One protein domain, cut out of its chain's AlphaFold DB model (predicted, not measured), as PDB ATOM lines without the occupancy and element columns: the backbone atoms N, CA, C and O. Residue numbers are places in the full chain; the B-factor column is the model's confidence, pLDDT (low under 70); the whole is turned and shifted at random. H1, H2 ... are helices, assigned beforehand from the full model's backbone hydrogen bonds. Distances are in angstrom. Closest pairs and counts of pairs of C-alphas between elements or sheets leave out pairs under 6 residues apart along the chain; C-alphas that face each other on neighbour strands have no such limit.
ATOM      1  N   ASP A  12      34.625  64.086  30.413       94.06
ATOM      2  CA  ASP A  12      33.281  64.479  30.863       94.06
ATOM      3  C   ASP A  12      32.668  63.457  31.828       94.06
ATOM      4  O   ASP A  12      32.068  63.822  32.838       94.06
ATOM      5  N   ARG A  13      32.868  62.157  31.576       92.88
ATOM      6  CA  ARG A  13      32.408  61.096  32.486       92.88
ATOM      7  C   ARG A  13      33.145  61.109  33.814       92.88
ATOM      8  O   ARG A  13      32.524  60.830  34.841       92.88
ATOM      9  N   ILE A  14      34.446  61.410  33.800       94.12
ATOM     10  CA  ILE A  14      35.231  61.597  35.023       94.12
ATOM     11  C   ILE A  14      34.650  62.776  35.804       94.12
ATOM     12  O   ILE A  14      34.283  62.586  36.961       94.12
ATOM     13  N   VAL A  15      34.473  63.940  35.172       96.19
ATOM     14  CA  VAL A  15      33.924  65.145  35.815       96.19
ATOM     15  C   VAL A  15      32.552  64.872  36.428       96.19
ATOM     16  O   VAL A  15      32.360  65.112  37.621       96.19
ATOM     17  N   ILE A  16      31.624  64.300  35.653       95.44
ATOM     18  CA  ILE A  16      30.275  63.971  36.132       95.44
ATOM     19  C   ILE A  16      30.346  63.006  37.316       95.44
ATOM     20  O   ILE A  16      29.745  63.281  38.348       95.44
ATOM     21  N   THR A  17      31.117  61.918  37.211       95.44
ATOM     22  CA  THR A  17      31.243  60.930  38.298       95.44
ATOM     23  C   THR A  17      31.851  61.552  39.561       95.44
ATOM     24  O   THR A  17      31.423  61.249  40.674       95.44
ATOM     25  N   CYS A  18      32.834  62.442  39.412       96.88
ATOM     26  CA  CYS A  18      33.458  63.125  40.539       96.88
ATOM     27  C   CYS A  18      32.469  64.024  41.281       96.88
ATOM     28  O   CYS A  18      32.415  63.995  42.510       96.88
ATOM     29  N   MET A  19      31.661  64.785  40.545       96.94
ATOM     30  CA  MET A  19      30.662  65.673  41.136       96.94
ATOM     31  C   MET A  19      29.471  64.898  41.712       96.94
ATOM     32  O   MET A  19      29.024  65.189  42.824       96.94
ATOM     33  N   SER A  20      28.962  63.895  40.989       95.44
ATOM     34  CA  SER A  20      27.749  63.164  41.371       95.44
ATOM     35  C   SER A  20      28.005  62.132  42.462       95.44
ATOM     36  O   SER A  20      27.274  62.112  43.452       95.44
ATOM     37  N   GLU A  21      29.043  61.308  42.324       95.38
ATOM     38  CA  GLU A  21      29.278  60.164  43.207       95.38
ATOM     39  C   GLU A  21      30.297  60.487  44.292       95.38
ATOM     40  O   GLU A  21      30.037  60.267  45.474       95.38
ATOM     41  N   LEU A  22      31.442  61.056  43.899       95.75
ATOM     42  CA  LEU A  22      32.545  61.351  44.823       95.75
ATOM     43  C   LEU A  22      32.359  62.671  45.581       95.75
ATOM     44  O   LEU A  22      33.148  62.978  46.472       95.75
ATOM     45  N   LYS A  23      31.321  63.447  45.236       96.44
ATOM     46  CA  LYS A  23      30.970  64.739  45.850       96.44
ATOM     47  C   LYS A  23      32.105  65.771  45.807       96.44
ATOM     48  O   LYS A  23      32.177  66.654  46.658       96.44
ATOM     49  N   ILE A  24      32.965  65.696  44.792       96.88
ATOM     50  CA  ILE A  24      33.986  66.708  44.508       96.88
ATOM     51  C   ILE A  24      33.301  67.832  43.734       96.88
ATOM     52  O   ILE A  24      32.999  67.691  42.555       96.88
ATOM     53  N   THR A  25      33.007  68.940  44.407       94.75
ATOM     54  CA  THR A  25      32.154  70.005  43.856       94.75
ATOM     55  C   THR A  25      32.906  71.038  43.020       94.75
ATOM     56  O   THR A  25      32.290  71.749  42.229       94.75
ATOM     57  N   ARG A  26      34.233  71.140  43.169       97.38
ATOM     58  CA  ARG A  26      35.050  72.120  42.440       97.38
ATOM     59  C   ARG A  26      35.720  71.469  41.236       97.38
ATOM     60  O   ARG A  26      36.497  70.532  41.388       97.38
ATOM     61  N   LEU A  27      35.500  72.032  40.047       96.81
ATOM     62  CA  LEU A  27      36.143  71.560  38.814       96.81
ATOM     63  C   LEU A  27      37.677  71.631  38.888       96.81
ATOM     64  O   LEU A  27      38.355  70.740  38.396       96.81
ATOM     65  N   ALA A  28      38.226  72.649  39.558       97.88
ATOM     66  CA  ALA A  28      39.671  72.781  39.747       97.88
ATOM     67  C   ALA A  28      40.285  71.584  40.499       97.88
ATOM     68  O   ALA A  28      41.373  71.142  40.144       97.88
ATOM     69  N   ASP A  29      39.583  71.027  41.492       97.44
ATOM     70  CA  ASP A  29      40.058  69.842  42.217       97.44
ATOM     71  C   ASP A  29      40.062  68.609  41.313       97.44
ATOM     72  O   ASP A  29      40.990  67.810  41.362       97.44
ATOM     73  N   ILE A  30      39.050  68.484  40.452       96.38
ATOM     74  CA  ILE A  30      38.948  67.389  39.484       96.38
ATOM     75  C   ILE A  30      40.080  67.479  38.456       96.38
ATOM     76  O   ILE A  30      40.698  66.468  38.141       96.38
ATOM     77  N   ASN A  31      40.397  68.684  37.979       96.69
ATOM     78  CA  ASN A  31      41.463  68.906  36.997       96.69
ATOM     79  C   ASN A  31      42.856  68.615  37.560       96.69
ATOM     80  O   ASN A  31      43.736  68.179  36.822       96.69
ATOM     81  N   ASN A  32      43.049  68.859  38.857       97.06
ATOM     82  CA  ASN A  32      44.307  68.593  39.551       97.06
ATOM     83  C   ASN A  32      44.414  67.146  40.059       97.06
ATOM     84  O   ASN A  32      45.476  66.743  40.535       97.06
ATOM     85  N   MET A  33      43.336  66.363  39.976       96.50
ATOM     86  CA  MET A  33      43.317  64.983  40.436       96.50
ATOM     87  C   MET A  33      44.009  64.065  39.429       96.50
ATOM     88  O   MET A  33      43.732  64.079  38.229       96.50
ATOM     89  N   THR A  34      44.888  63.204  39.936       96.31
ATOM     90  CA  THR A  34      45.531  62.194  39.091       96.31
ATOM     91  C   THR A  34      44.544  61.093  38.714       96.31
ATOM     92  O   THR A  34      43.637  60.749  39.475       96.31
ATOM     93  N   LEU A  35      44.756  60.463  37.558       93.44
ATOM     94  CA  LEU A  35      43.932  59.330  37.138       93.44
ATOM     95  C   LEU A  35      44.016  58.159  38.141       93.44
ATOM     96  O   LEU A  35      43.020  57.496  38.415       93.44
ATOM     97  N   THR A  36      45.187  57.948  38.745       95.62
ATOM     98  CA  THR A  36      45.398  56.954  39.807       95.62
ATOM     99  C   THR A  36      44.549  57.249  41.040       95.62
ATOM    100  O   THR A  36      43.868  56.359  41.547       95.62
ATOM    101  N   GLU A  37      44.547  58.497  41.510       96.44
ATOM    102  CA  GLU A  37      43.710  58.914  42.634       96.44
ATOM    103  C   GLU A  37      42.223  58.734  42.320       96.44
ATOM    104  O   GLU A  37      41.483  58.185  43.139       96.44
ATOM    105  N   PHE A  38      41.794  59.123  41.117       95.31
ATOM    106  CA  PHE A  38      40.430  58.893  40.654       95.31
ATOM    107  C   PHE A  38      40.048  57.408  40.746       95.31
ATOM    108  O   PHE A  38      39.000  57.079  41.305       95.31
ATOM    109  N   TYR A  39      40.904  56.499  40.272       93.06
ATOM    110  CA  TYR A  39      40.631  55.064  40.352       93.06
ATOM    111  C   TYR A  39      40.558  54.544  41.788       93.06
ATOM    112  O   TYR A  39      39.647  53.776  42.096       93.06
ATOM    113  N   TYR A  40      41.436  54.988  42.692       95.12
ATOM    114  CA  TYR A  40      41.339  54.608  44.106       95.12
ATOM    115  C   TYR A  40      40.050  55.111  44.759       95.12
ATOM    116  O   TYR A  40      39.417  54.377  45.518       95.12
ATOM    117  N   ARG A  41      39.613  56.330  44.428       96.00
ATOM    118  CA  ARG A  41      38.340  56.880  44.912       96.00
ATOM    119  C   ARG A  41      37.142  56.095  44.379       96.00
ATOM    120  O   ARG A  41      36.239  55.778  45.146       96.00
ATOM    121  N   MET A  42      37.149  55.724  43.100       94.62
ATOM    122  CA  MET A  42      36.123  54.854  42.510       94.62
ATOM    123  C   MET A  42      36.099  53.465  43.149       94.62
ATOM    124  O   MET A  42      35.036  52.876  43.362       94.62
ATOM    125  N   TYR A  43      37.276  52.940  43.475       93.56
ATOM    126  CA  TYR A  43      37.403  51.662  44.147       93.56
ATOM    127  C   TYR A  43      36.820  51.715  45.562       93.56
ATOM    128  O   TYR A  43      35.976  50.889  45.898       93.56
ATOM    129  N   ALA A  44      37.158  52.743  46.347       96.19
ATOM    130  CA  ALA A  44      36.557  52.991  47.657       96.19
ATOM    131  C   ALA A  44      35.028  53.158  47.575       96.19
ATOM    132  O   ALA A  44      34.292  52.512  48.322       96.19
ATOM    133  N   LEU A  45      34.542  53.930  46.595       96.00
ATOM    134  CA  LEU A  45      33.112  54.111  46.337       96.00
ATOM    135  C   LEU A  45      32.391  52.772  46.109       96.00
ATOM    136  O   LEU A  45      31.245  52.613  46.520       96.00
ATOM    137  N   SER A  46      33.051  51.791  45.492       94.38
ATOM    138  CA  SER A  46      32.453  50.475  45.237       94.38
ATOM    139  C   SER A  46      32.148  49.715  46.536       94.38
ATOM    140  O   SER A  46      31.124  49.036  46.624       94.38
ATOM    141  N   PHE A  47      32.977  49.873  47.573       97.00
ATOM    142  CA  PHE A  47      32.703  49.321  48.907       97.00
ATOM    143  C   PHE A  47      31.552  50.052  49.604       97.00
ATOM    144  O   PHE A  47      30.696  49.406  50.211       97.00
ATOM    145  N   ASP A  48      31.485  51.378  49.473       96.25
ATOM    146  CA  ASP A  48      30.375  52.164  50.020       96.25
ATOM    147  C   ASP A  48      29.041  51.787  49.376       96.25
ATOM    148  O   ASP A  48      28.029  51.666  50.068       96.25
ATOM    149  N   VAL A  49      29.032  51.569  48.057       95.12
ATOM    150  CA  VAL A  49      27.857  51.082  47.326       95.12
ATOM    151  C   VAL A  49      27.443  49.707  47.845       95.12
ATOM    152  O   VAL A  49      26.281  49.536  48.207       95.12
ATOM    153  N   LEU A  50      28.375  48.756  47.977       96.50
ATOM    154  CA  LEU A  50      28.072  47.424  48.514       96.50
ATOM    155  C   LEU A  50      27.423  47.496  49.905       96.50
ATOM    156  O   LEU A  50      26.434  46.809  50.169       96.50
ATOM    157  N   LYS A  51      27.961  48.341  50.790       97.06
ATOM    158  CA  LYS A  51      27.409  48.549  52.133       97.06
ATOM    159  C   LYS A  51      26.004  49.146  52.086       97.06
ATOM    160  O   LYS A  51      25.109  48.623  52.745       97.06
ATOM    161  N   LYS A  52      25.798  50.200  51.291       95.31
ATOM    162  CA  LYS A  52      24.492  50.862  51.139       95.31
ATOM    163  C   LYS A  52      23.424  49.908  50.611       95.31
ATOM    164  O   LYS A  52      22.342  49.858  51.184       95.31
ATOM    165  N   GLU A  53      23.733  49.139  49.570       92.81
ATOM    166  CA  GLU A  53      22.809  48.147  49.005       92.81
ATOM    167  C   GLU A  53      22.438  47.084  50.045       92.81
ATOM    168  O   GLU A  53      21.266  46.779  50.258       92.81
ATOM    169  N   HIS A  54      23.427  46.557  50.768       93.94
ATOM    170  CA  HIS A  54      23.183  45.574  51.819       93.94
ATOM    171  C   HIS A  54      22.310  46.125  52.957       93.94
ATOM    172  O   HIS A  54      21.374  45.452  53.394       93.94
ATOM    173  N   ASP A  55      22.573  47.348  53.418       93.25
ATOM    174  CA  ASP A  55      21.782  47.996  54.468       93.25
ATOM    175  C   ASP A  55      20.350  48.305  53.999       93.25
ATOM    176  O   ASP A  55      19.399  48.105  54.758       93.25
ATOM    177  N   LEU A  56      20.177  48.702  52.734       91.00
ATOM    178  CA  LEU A  56      18.867  48.902  52.115       91.00
ATOM    179  C   LEU A  56      18.054  47.603  52.099       91.00
ATOM    180  O   LEU A  56      16.898  47.594  52.531       91.00
ATOM    181  N   TYR A  57      18.652  46.490  51.666       90.38
ATOM    182  CA  TYR A  57      17.975  45.197  51.715       90.38
ATOM    183  C   TYR A  57      17.670  44.777  53.154       90.38
ATOM    184  O   TYR A  57      16.560  44.326  53.423       90.38
ATOM    185  N   LYS A  58      18.584  44.971  54.112       91.56
ATOM    186  CA  LYS A  58      18.295  44.688  55.529       91.56
ATOM    187  C   LYS A  58      17.083  45.464  56.030       91.56
ATOM    188  O   LYS A  58      16.233  44.879  56.699       91.56
ATOM    189  N   LEU A  59      16.986  46.748  55.690       85.69
ATOM    190  CA  LEU A  59      15.839  47.575  56.044       85.69
ATOM    191  C   LEU A  59      14.549  47.050  55.402       85.69
ATOM    192  O   LEU A  59      13.545  46.909  56.094       85.69
ATOM    193  N   ALA A  60      14.575  46.705  54.113       85.00
ATOM    194  CA  ALA A  60      13.413  46.156  53.414       85.00
ATOM    195  C   ALA A  60      12.909  44.852  54.060       85.00
ATOM    196  O   ALA A  60      11.705  44.682  54.264       85.00
ATOM    197  N   PHE A  61      13.823  43.956  54.444       84.19
ATOM    198  CA  PHE A  61      13.487  42.732  55.173       84.19
ATOM    199  C   PHE A  61      12.944  43.025  56.576       84.19
ATOM    200  O   PHE A  61      11.956  42.419  56.972       84.19
ATOM    201  N   ALA A  62      13.521  43.985  57.302       81.56
ATOM    202  CA  ALA A  62      13.023  44.384  58.616       81.56
ATOM    203  C   ALA A  62      11.603  44.975  58.545       81.56
ATOM    204  O   ALA A  62      10.758  44.627  59.365       81.56
ATOM    205  N   ILE A  63      11.319  45.822  57.548       76.12
ATOM    206  CA  ILE A  63       9.974  46.370  57.299       76.12
ATOM    207  C   ILE A  63       8.993  45.241  56.985       76.12
ATOM    208  O   ILE A  63       7.903  45.205  57.553       76.12
ATOM    209  N   ARG A  64       9.382  44.305  56.110       78.38
ATOM    210  CA  ARG A  64       8.568  43.129  55.786       78.38
ATOM    211  C   ARG A  64       8.244  42.332  57.044       78.38
ATOM    212  O   ARG A  64       7.078  42.065  57.301       78.38
ATOM    213  N   ASP A  65       9.259  41.974  57.820       77.69
ATOM    214  CA  ASP A  65       9.092  41.136  59.005       77.69
ATOM    215  C   ASP A  65       8.266  41.855  60.091       77.69
ATOM    216  O   ASP A  65       7.455  41.218  60.759       77.69
ATOM    217  N   ALA A  66       8.385  43.184  60.216       75.94
ATOM    218  CA  ALA A  66       7.540  43.995  61.094       75.94
ATOM    219  C   ALA A  66       6.079  44.099  60.610       75.94
ATOM    220  O   ALA A  66       5.163  44.156  61.429       75.94
ATOM    221  N   ALA A  67       5.849  44.110  59.292       72.12
ATOM    222  CA  ALA A  67       4.514  44.130  58.695       72.12
ATOM    223  C   ALA A  67       3.787  42.777  58.801       72.12
ATOM    224  O   ALA A  67       2.558  42.732  58.715       72.12
ATOM    225  N   VAL A  68       4.513  41.672  59.017       64.56
ATOM    226  CA  VAL A  68       3.916  40.363  59.312       64.56
ATOM    227  C   VAL A  68       3.318  40.397  60.724       64.56
ATOM    228  O   VAL A  68       3.916  39.970  61.709       64.56
ATOM    229  N   THR A  69       2.085  40.891  60.840       54.59
ATOM    230  CA  THR A  69       1.274  40.701  62.045       54.59
ATOM    231  C   THR A  69       1.077  39.207  62.286       54.59
ATOM    232  O   THR A  69       0.717  38.466  61.368       54.59
ATOM    233  N   LYS A  70       1.319  38.765  63.525       48.19
ATOM    234  CA  LYS A  70       1.247  37.370  63.983       48.19
ATOM    235  C   LYS A  70      -0.072  36.715  63.543       48.19
ATOM    236  O   LYS A  70      -1.099  36.881  64.191       48.19
ATOM    237  N   LYS A  85      14.317  34.583  51.579       80.12
ATOM    238  CA  LYS A  85      14.240  34.403  53.028       80.12
ATOM    239  C   LYS A  85      15.099  35.428  53.749       80.12
ATOM    240  O   LYS A  85      14.693  35.906  54.804       80.12
ATOM    241  N   SER A  86      16.222  35.825  53.153       84.88
ATOM    242  CA  SER A  86      17.165  36.782  53.726       84.88
ATOM    243  C   SER A  86      17.834  37.665  52.670       84.88
ATOM    244  O   SER A  86      17.827  37.359  51.479       84.88
ATOM    245  N   VAL A  87      18.504  38.726  53.127       87.06
ATOM    246  CA  VAL A  87      19.345  39.590  52.279       87.06
ATOM    247  C   VAL A  87      20.402  38.789  51.517       87.06
ATOM    248  O   VAL A  87      20.636  39.054  50.341       87.06
ATOM    249  N   LYS A  88      20.987  37.763  52.154       89.56
ATOM    250  CA  LYS A  88      22.023  36.904  51.561       89.56
ATOM    251  C   LYS A  88      21.528  36.140  50.332       89.56
ATOM    252  O   LYS A  88      22.351  35.731  49.513       89.56
ATOM    253  N   ASP A  89      20.219  35.943  50.189       84.56
ATOM    254  CA  ASP A  89      19.640  35.307  49.002       84.56
ATOM    255  C   ASP A  89      19.711  36.235  47.785       84.56
ATOM    256  O   ASP A  89      19.762  35.753  46.663       84.56
ATOM    257  N   ILE A  90      19.789  37.552  47.994       87.25
ATOM    258  CA  ILE A  90      19.842  38.564  46.933       87.25
ATOM    259  C   ILE A  90      21.277  39.062  46.734       87.25
ATOM    260  O   ILE A  90      21.815  38.991  45.627       87.25
ATOM    261  N   LEU A  91      21.906  39.525  47.816       92.06
ATOM    262  CA  LEU A  91      23.227  40.142  47.834       92.06
ATOM    263  C   LEU A  91      24.064  39.531  48.962       92.06
ATOM    264  O   LEU A  91      23.899  39.845  50.140       92.06
ATOM    265  N   ASP A  92      24.989  38.649  48.591       94.44
ATOM    266  CA  ASP A  92      25.943  38.080  49.539       94.44
ATOM    267  C   ASP A  92      27.078  39.083  49.789       94.44
ATOM    268  O   ASP A  92      27.945  39.286  48.933       94.44
ATOM    269  N   TYR A  93      27.027  39.754  50.941       94.75
ATOM    270  CA  TYR A  93      27.951  40.831  51.288       94.75
ATOM    271  C   TYR A  93      29.403  40.353  51.358       94.75
ATOM    272  O   TYR A  93      30.278  40.954  50.740       94.75
ATOM    273  N   GLU A  94      29.671  39.255  52.069       96.00
ATOM    274  CA  GLU A  94      31.036  38.746  52.249       96.00
ATOM    275  C   GLU A  94      31.637  38.262  50.930       96.00
ATOM    276  O   GLU A  94      32.808  38.521  50.635       96.00
ATOM    277  N   TYR A  95      30.829  37.580  50.115       95.69
ATOM    278  CA  TYR A  95      31.243  37.153  48.787       95.69
ATOM    279  C   TYR A  95      31.599  38.354  47.902       95.69
ATOM    280  O   TYR A  95      32.677  38.388  47.306       95.69
ATOM    281  N   ASN A  96      30.742  39.378  47.864       95.81
ATOM    282  CA  ASN A  96      30.987  40.580  47.073       95.81
ATOM    283  C   ASN A  96      32.149  41.426  47.602       95.81
ATOM    284  O   ASN A  96      32.916  41.958  46.806       95.81
ATOM    285  N   TYR A  97      32.357  41.478  48.916       97.06
ATOM    286  CA  TYR A  97      33.512  42.151  49.507       97.06
ATOM    287  C   TYR A  97      34.827  41.531  49.011       97.06
ATOM    288  O   TYR A  97      35.731  42.237  48.563       97.06
ATOM    289  N   LYS A  98      34.915  40.193  48.993       97.12
ATOM    290  CA  LYS A  98      36.077  39.472  48.442       97.12
ATOM    291  C   LYS A  98      36.235  39.685  46.934       97.12
ATOM    292  O   LYS A  98      37.362  39.765  46.454       97.12
ATOM    293  N   ARG A  99      35.136  39.789  46.181       94.94
ATOM    294  CA  ARG A  99      35.175  40.117  44.744       94.94
ATOM    295  C   ARG A  99      35.730  41.511  44.495       94.94
ATOM    296  O   ARG A  99      36.608  41.649  43.646       94.94
ATOM    297  N   LEU A 100      35.280  42.504  45.260       94.81
ATOM    298  CA  LEU A 100      35.811  43.860  45.175       94.81
ATOM    299  C   LEU A 100      37.314  43.857  45.446       94.81
ATOM    300  O   LEU A 100      38.055  44.400  44.636       94.81
ATOM    301  N   LEU A 101      37.795  43.150  46.478       94.00
ATOM    302  CA  LEU A 101      39.237  42.969  46.738       94.00
ATOM    303  C   LEU A 101      40.024  42.383  45.547       94.00
ATOM    304  O   LEU A 101      41.216  42.635  45.418       94.00
ATOM    305  N   GLN A 102      39.364  41.640  44.656       93.88
ATOM    306  CA  GLN A 102      39.944  41.080  43.428       93.88
ATOM    307  C   GLN A 102      39.766  41.986  42.195       93.88
ATOM    308  O   GLN A 102      40.014  41.543  41.076       93.88
ATOM    309  N   GLY A 103      39.276  43.215  42.370       88.44
ATOM    310  CA  GLY A 103      38.962  44.135  41.274       88.44
ATOM    311  C   GLY A 103      37.726  43.741  40.458       88.44
ATOM    312  O   GLY A 103      37.524  44.261  39.364       88.44
ATOM    313  N   LYS A 104      36.898  42.814  40.957       91.31
ATOM    314  CA  LYS A 104      35.678  42.359  40.277       91.31
ATOM    315  C   LYS A 104      34.474  43.178  40.727       91.31
ATOM    316  O   LYS A 104      34.408  43.607  41.874       91.31
ATOM    317  N   SER A 105      33.493  43.326  39.843       89.31
ATOM    318  CA  SER A 105      32.222  43.987  40.149       89.31
ATOM    319  C   SER A 105      31.376  43.215  41.170       89.31
ATOM    320  O   SER A 105      31.508  41.990  41.336       89.31
ATOM    321  N   ILE A 106      30.481  43.964  41.823       91.25
ATOM    322  CA  ILE A 106      29.384  43.430  42.636       91.25
ATOM    323  C   ILE A 106      28.469  42.601  41.728       91.25
ATOM    324  O   ILE A 106      28.183  43.011  40.606       91.25
ATOM    325  N   VAL A 107      28.024  41.450  42.220       91.75
ATOM    326  CA  VAL A 107      27.059  40.571  41.558       91.75
ATOM    327  C   VAL A 107      25.914  40.242  42.502       91.75
ATOM    328  O   VAL A 107      26.117  39.972  43.694       91.75
ATOM    329  N   PHE A 108      24.713  40.224  41.944       87.25
ATOM    330  CA  PHE A 108      23.510  39.791  42.639       87.25
ATOM    331  C   PHE A 108      23.231  38.334  42.277       87.25
ATOM    332  O   PHE A 108      23.385  37.932  41.127       87.25
ATOM    333  N   LYS A 109      22.797  37.519  43.245       81.38
ATOM    334  CA  LYS A 109      22.563  36.078  43.009       81.38
ATOM    335  C   LYS A 109      21.528  35.795  41.911       81.38
ATOM    336  O   LYS A 109      21.539  34.715  41.339       81.38
ATOM    337  N   HIS A 110      20.678  36.768  41.604       62.84
ATOM    338  CA  HIS A 110      19.594  36.659  40.629       62.84
ATOM    339  C   HIS A 110      19.973  37.105  39.217       62.84
ATOM    340  O   HIS A 110      19.216  36.861  38.287       62.84
ATOM    341  N   GLU A 111      21.149  37.707  39.033       53.81
ATOM    342  CA  GLU A 111      21.698  37.963  37.694       53.81
ATOM    343  C   GLU A 111      22.280  36.681  37.062       53.81
ATOM    344  O   GLU A 111      22.736  36.709  35.923       53.81
ATOM    345  N   VAL A 112      22.244  35.550  37.783       46.47
ATOM    346  CA  VAL A 112      22.744  34.232  37.355       46.47
ATOM    347  C   VAL A 112      21.664  33.146  37.488       46.47
ATOM    348  O   VAL A 112      21.976  31.992  37.772       46.47
ATOM    349  N   GLU A 113      20.381  33.466  37.288       45.00
ATOM    350  CA  GLU A 113      19.478  32.405  36.819       45.00
ATOM    351  C   GLU A 113      19.883  32.108  35.369       45.00
ATOM    352  O   GLU A 113      19.417  32.746  34.427       45.00
ATOM    353  N   GLU A 114      20.829  31.174  35.199       49.00
ATOM    354  CA  GLU A 114      20.989  30.461  33.937       49.00
ATOM    355  C   GLU A 114      19.594  29.998  33.524       49.00
ATOM    356  O   GLU A 114      18.960  29.207  34.227       49.00
ATOM    357  N   ILE A 115      19.100  30.534  32.406       47.94
ATOM    358  CA  ILE A 115      17.909  30.017  31.738       47.94
ATOM    359  C   ILE A 115      18.118  28.506  31.655       47.94
ATOM    360  O   ILE A 115      19.095  28.067  31.035       47.94
ATOM    361  N   SER A 116      17.249  27.720  32.302       53.94
ATOM    362  CA  SER A 116      17.428  26.268  32.290       53.94
ATOM    363  C   SER A 116      17.510  25.800  30.829       53.94
ATOM    364  O   SER A 116      16.895  26.424  29.952       53.94
ATOM    365  N   PRO A 117      18.245  24.721  30.511       57.38
ATOM    366  CA  PRO A 117      18.324  24.217  29.138       57.38
ATOM    367  C   PRO A 117      16.940  24.057  28.480       57.38
ATOM    368  O   PRO A 117      16.775  24.320  27.290       57.38
ATOM    369  N   GLU A 118      15.930  23.717  29.282       59.16
ATOM    370  CA  GLU A 118      14.526  23.564  28.893       59.16
ATOM    371  C   GLU A 118      13.849  24.909  28.580       59.16
ATOM    372  O   GLU A 118      13.156  25.037  27.572       59.16
ATOM    373  N   GLN A 119      14.085  25.942  29.396       50.22
ATOM    374  CA  GLN A 119      13.580  27.295  29.147       50.22
ATOM    375  C   GLN A 119      14.224  27.912  27.893       50.22
ATOM    376  O   GLN A 119      13.549  28.579  27.113       50.22
ATOM    377  N   ASN A 120      15.505  27.626  27.641       65.25
ATOM    378  CA  ASN A 120      16.213  28.059  26.434       65.25
ATOM    379  C   ASN A 120      15.671  27.355  25.179       65.25
ATOM    380  O   ASN A 120      15.544  27.976  24.123       65.25
ATOM    381  N   ALA A 121      15.324  26.069  25.292       65.50
ATOM    382  CA  ALA A 121      14.688  25.321  24.212       65.50
ATOM    383  C   ALA A 121      13.295  25.884  23.874       65.50
ATOM    384  O   ALA A 121      12.995  26.109  22.704       65.50
ATOM    385  N   LEU A 122      12.477  26.196  24.884       56.19
ATOM    386  CA  LEU A 122      11.160  26.814  24.695       56.19
ATOM    387  C   LEU A 122      11.252  28.199  24.037       56.19
ATOM    388  O   LEU A 122      10.492  28.493  23.117       56.19
ATOM    389  N   LEU A 123      12.211  29.034  24.450       65.19
ATOM    390  CA  LEU A 123      12.431  30.356  23.851       65.19
ATOM    391  C   LEU A 123      12.856  30.272  22.376       65.19
ATOM    392  O   LEU A 123      12.413  31.093  21.573       65.19
ATOM    393  N   LYS A 124      13.659  29.266  22.000       67.12
ATOM    394  CA  LYS A 124      14.022  29.008  20.594       67.12
ATOM    395  C   LYS A 124      12.810  28.626  19.747       67.12
ATOM    396  O   LYS A 124      12.616  29.208  18.685       67.12
ATOM    397  N   VAL A 125      11.961  27.731  20.248       69.38
ATOM    398  CA  VAL A 125      10.729  27.319  19.552       69.38
ATOM    399  C   VAL A 125       9.776  28.506  19.365       69.38
ATOM    400  O   VAL A 125       9.231  28.702  18.282       69.38
ATOM    401  N   ILE A 126       9.610  29.354  20.386       66.19
ATOM    402  CA  ILE A 126       8.771  30.562  20.295       66.19
ATOM    403  C   ILE A 126       9.328  31.549  19.254       66.19
ATOM    404  O   ILE A 126       8.563  32.144  18.492       66.19
ATOM    405  N   ALA A 127      10.652  31.714  19.184       66.00
ATOM    406  CA  ALA A 127      11.292  32.571  18.187       66.00
ATOM    407  C   ALA A 127      11.094  32.053  16.749       66.00
ATOM    408  O   ALA A 127      10.822  32.848  15.850       66.00
ATOM    409  N   GLU A 128      11.175  30.736  16.535       73.38
ATOM    410  CA  GLU A 128      10.925  30.099  15.233       73.38
ATOM    411  C   GLU A 128       9.471  30.276  14.773       73.38
ATOM    412  O   GLU A 128       9.225  30.626  13.617       73.38
ATOM    413  N   ILE A 129       8.507  30.121  15.685       70.62
ATOM    414  CA  ILE A 129       7.079  30.324  15.398       70.62
ATOM    415  C   ILE A 129       6.803  31.776  14.986       70.62
ATOM    416  O   ILE A 129       6.103  32.020  14.003       70.62
ATOM    417  N   ASN A 130       7.391  32.752  15.682       55.72
ATOM    418  CA  ASN A 130       7.199  34.169  15.359       55.72
ATOM    419  C   ASN A 130       7.803  34.557  13.998       55.72
ATOM    420  O   ASN A 130       7.248  35.413  13.312       55.72
ATOM    421  N   GLN A 131       8.900  33.917  13.575       69.62
ATOM    422  CA  GLN A 131       9.470  34.116  12.235       69.62
ATOM    423  C   GLN A 131       8.611  33.499  11.126       69.62
ATOM    424  O   GLN A 131       8.591  34.014  10.008       69.62
ATOM    425  N   GLN A 132       7.900  32.408  11.416       63.56
ATOM    426  CA  GLN A 132       6.970  31.782  10.474       63.56
ATOM    427  C   GLN A 132       5.649  32.551  10.367       63.56
ATOM    428  O   GLN A 132       5.095  32.632   9.280       63.56
ATOM    429  N   ALA A 133       5.179  33.161  11.458       56.16
ATOM    430  CA  ALA A 133       3.961  33.972  11.481       56.16
ATOM    431  C   ALA A 133       4.113  35.367  10.835       56.16
ATOM    432  O   ALA A 133       3.119  36.061  10.640       56.16
ATOM    433  N   GLN A 134       5.345  35.795  10.529       51.69
ATOM    434  CA  GLN A 134       5.657  37.051   9.830       51.69
ATOM    435  C   GLN A 134       5.943  36.866   8.326       51.69
ATOM    436  O   GLN A 134       6.329  37.828   7.661       51.69
TER     437      GLN A 134
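What this domain is: This is residues 12 to 70 and 85 to 134 of the 135 residues of the protein "Phi 11 orf41" of Staphylococcus schweitzeri (UniProt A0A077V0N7). Look for one long helix, H3, with the short H4 side by side with its residues 46 to 54, and the small H1 and H2 by the end where H3 begins. Beyond H4 the tiny H5 leads off to H6, whose residues 117 to 122 and 124 to 132 stick out. The printed part has 109 residues, with six named helices, H1 to H6 in order, and no named strand: all helix. It is extended and flat, spanning 59 by 52 by 27 A, with a radius of gyration of the C-alphas of 21.2 A.

How they stand to each other: Start with H1, residues 12 to 20, which only just touches H2, residues 27 to 32, with 3 pairs of C-alphas within 8 A; the closest, of Val 15 and Ile 30, are 6.6 A apart. They run opposite ways at a steep tilt of 65 degrees. A tight link leads to H3, residues 35 to 67, which is near H1. Residues 46 to 54 of H3 touch H4, residues 93 to 101, at a shallow tilt of 5 degrees, opposite ways; the closest C-alphas, of His 54 and Tyr 93, are 6.7 A apart. H5, residues 109 to 112, and H6, residues 117 to 132, touch no helix. O i to N i+4 pairs are all within hydrogen-bond range in H1, H2, H4 and H6, and 28 of 29 in H3; H5 is too short for one.

Where its parts are: Find C-alpha 12 at (33.281, 64.479, 30.863), where H1 begins. H3 runs 47.4 A from C-alpha 35 at (43.932, 59.330, 37.138); H4 covers 12.4 A. H6 runs 23.1 A to C-alpha 132 at (6.970, 31.782, 10.474).

The domain as a whole: The farthest C-alphas, of Asn 32 and Ala 133, are 60.1 A apart. Residues 71 to 84 are cut out, leaving 17.3 A between C-alphas 70 and 85. No link printed whole is long. Look for pLDDT under 70 at residues 68 to 70, 110 to 127 and 130 to 134.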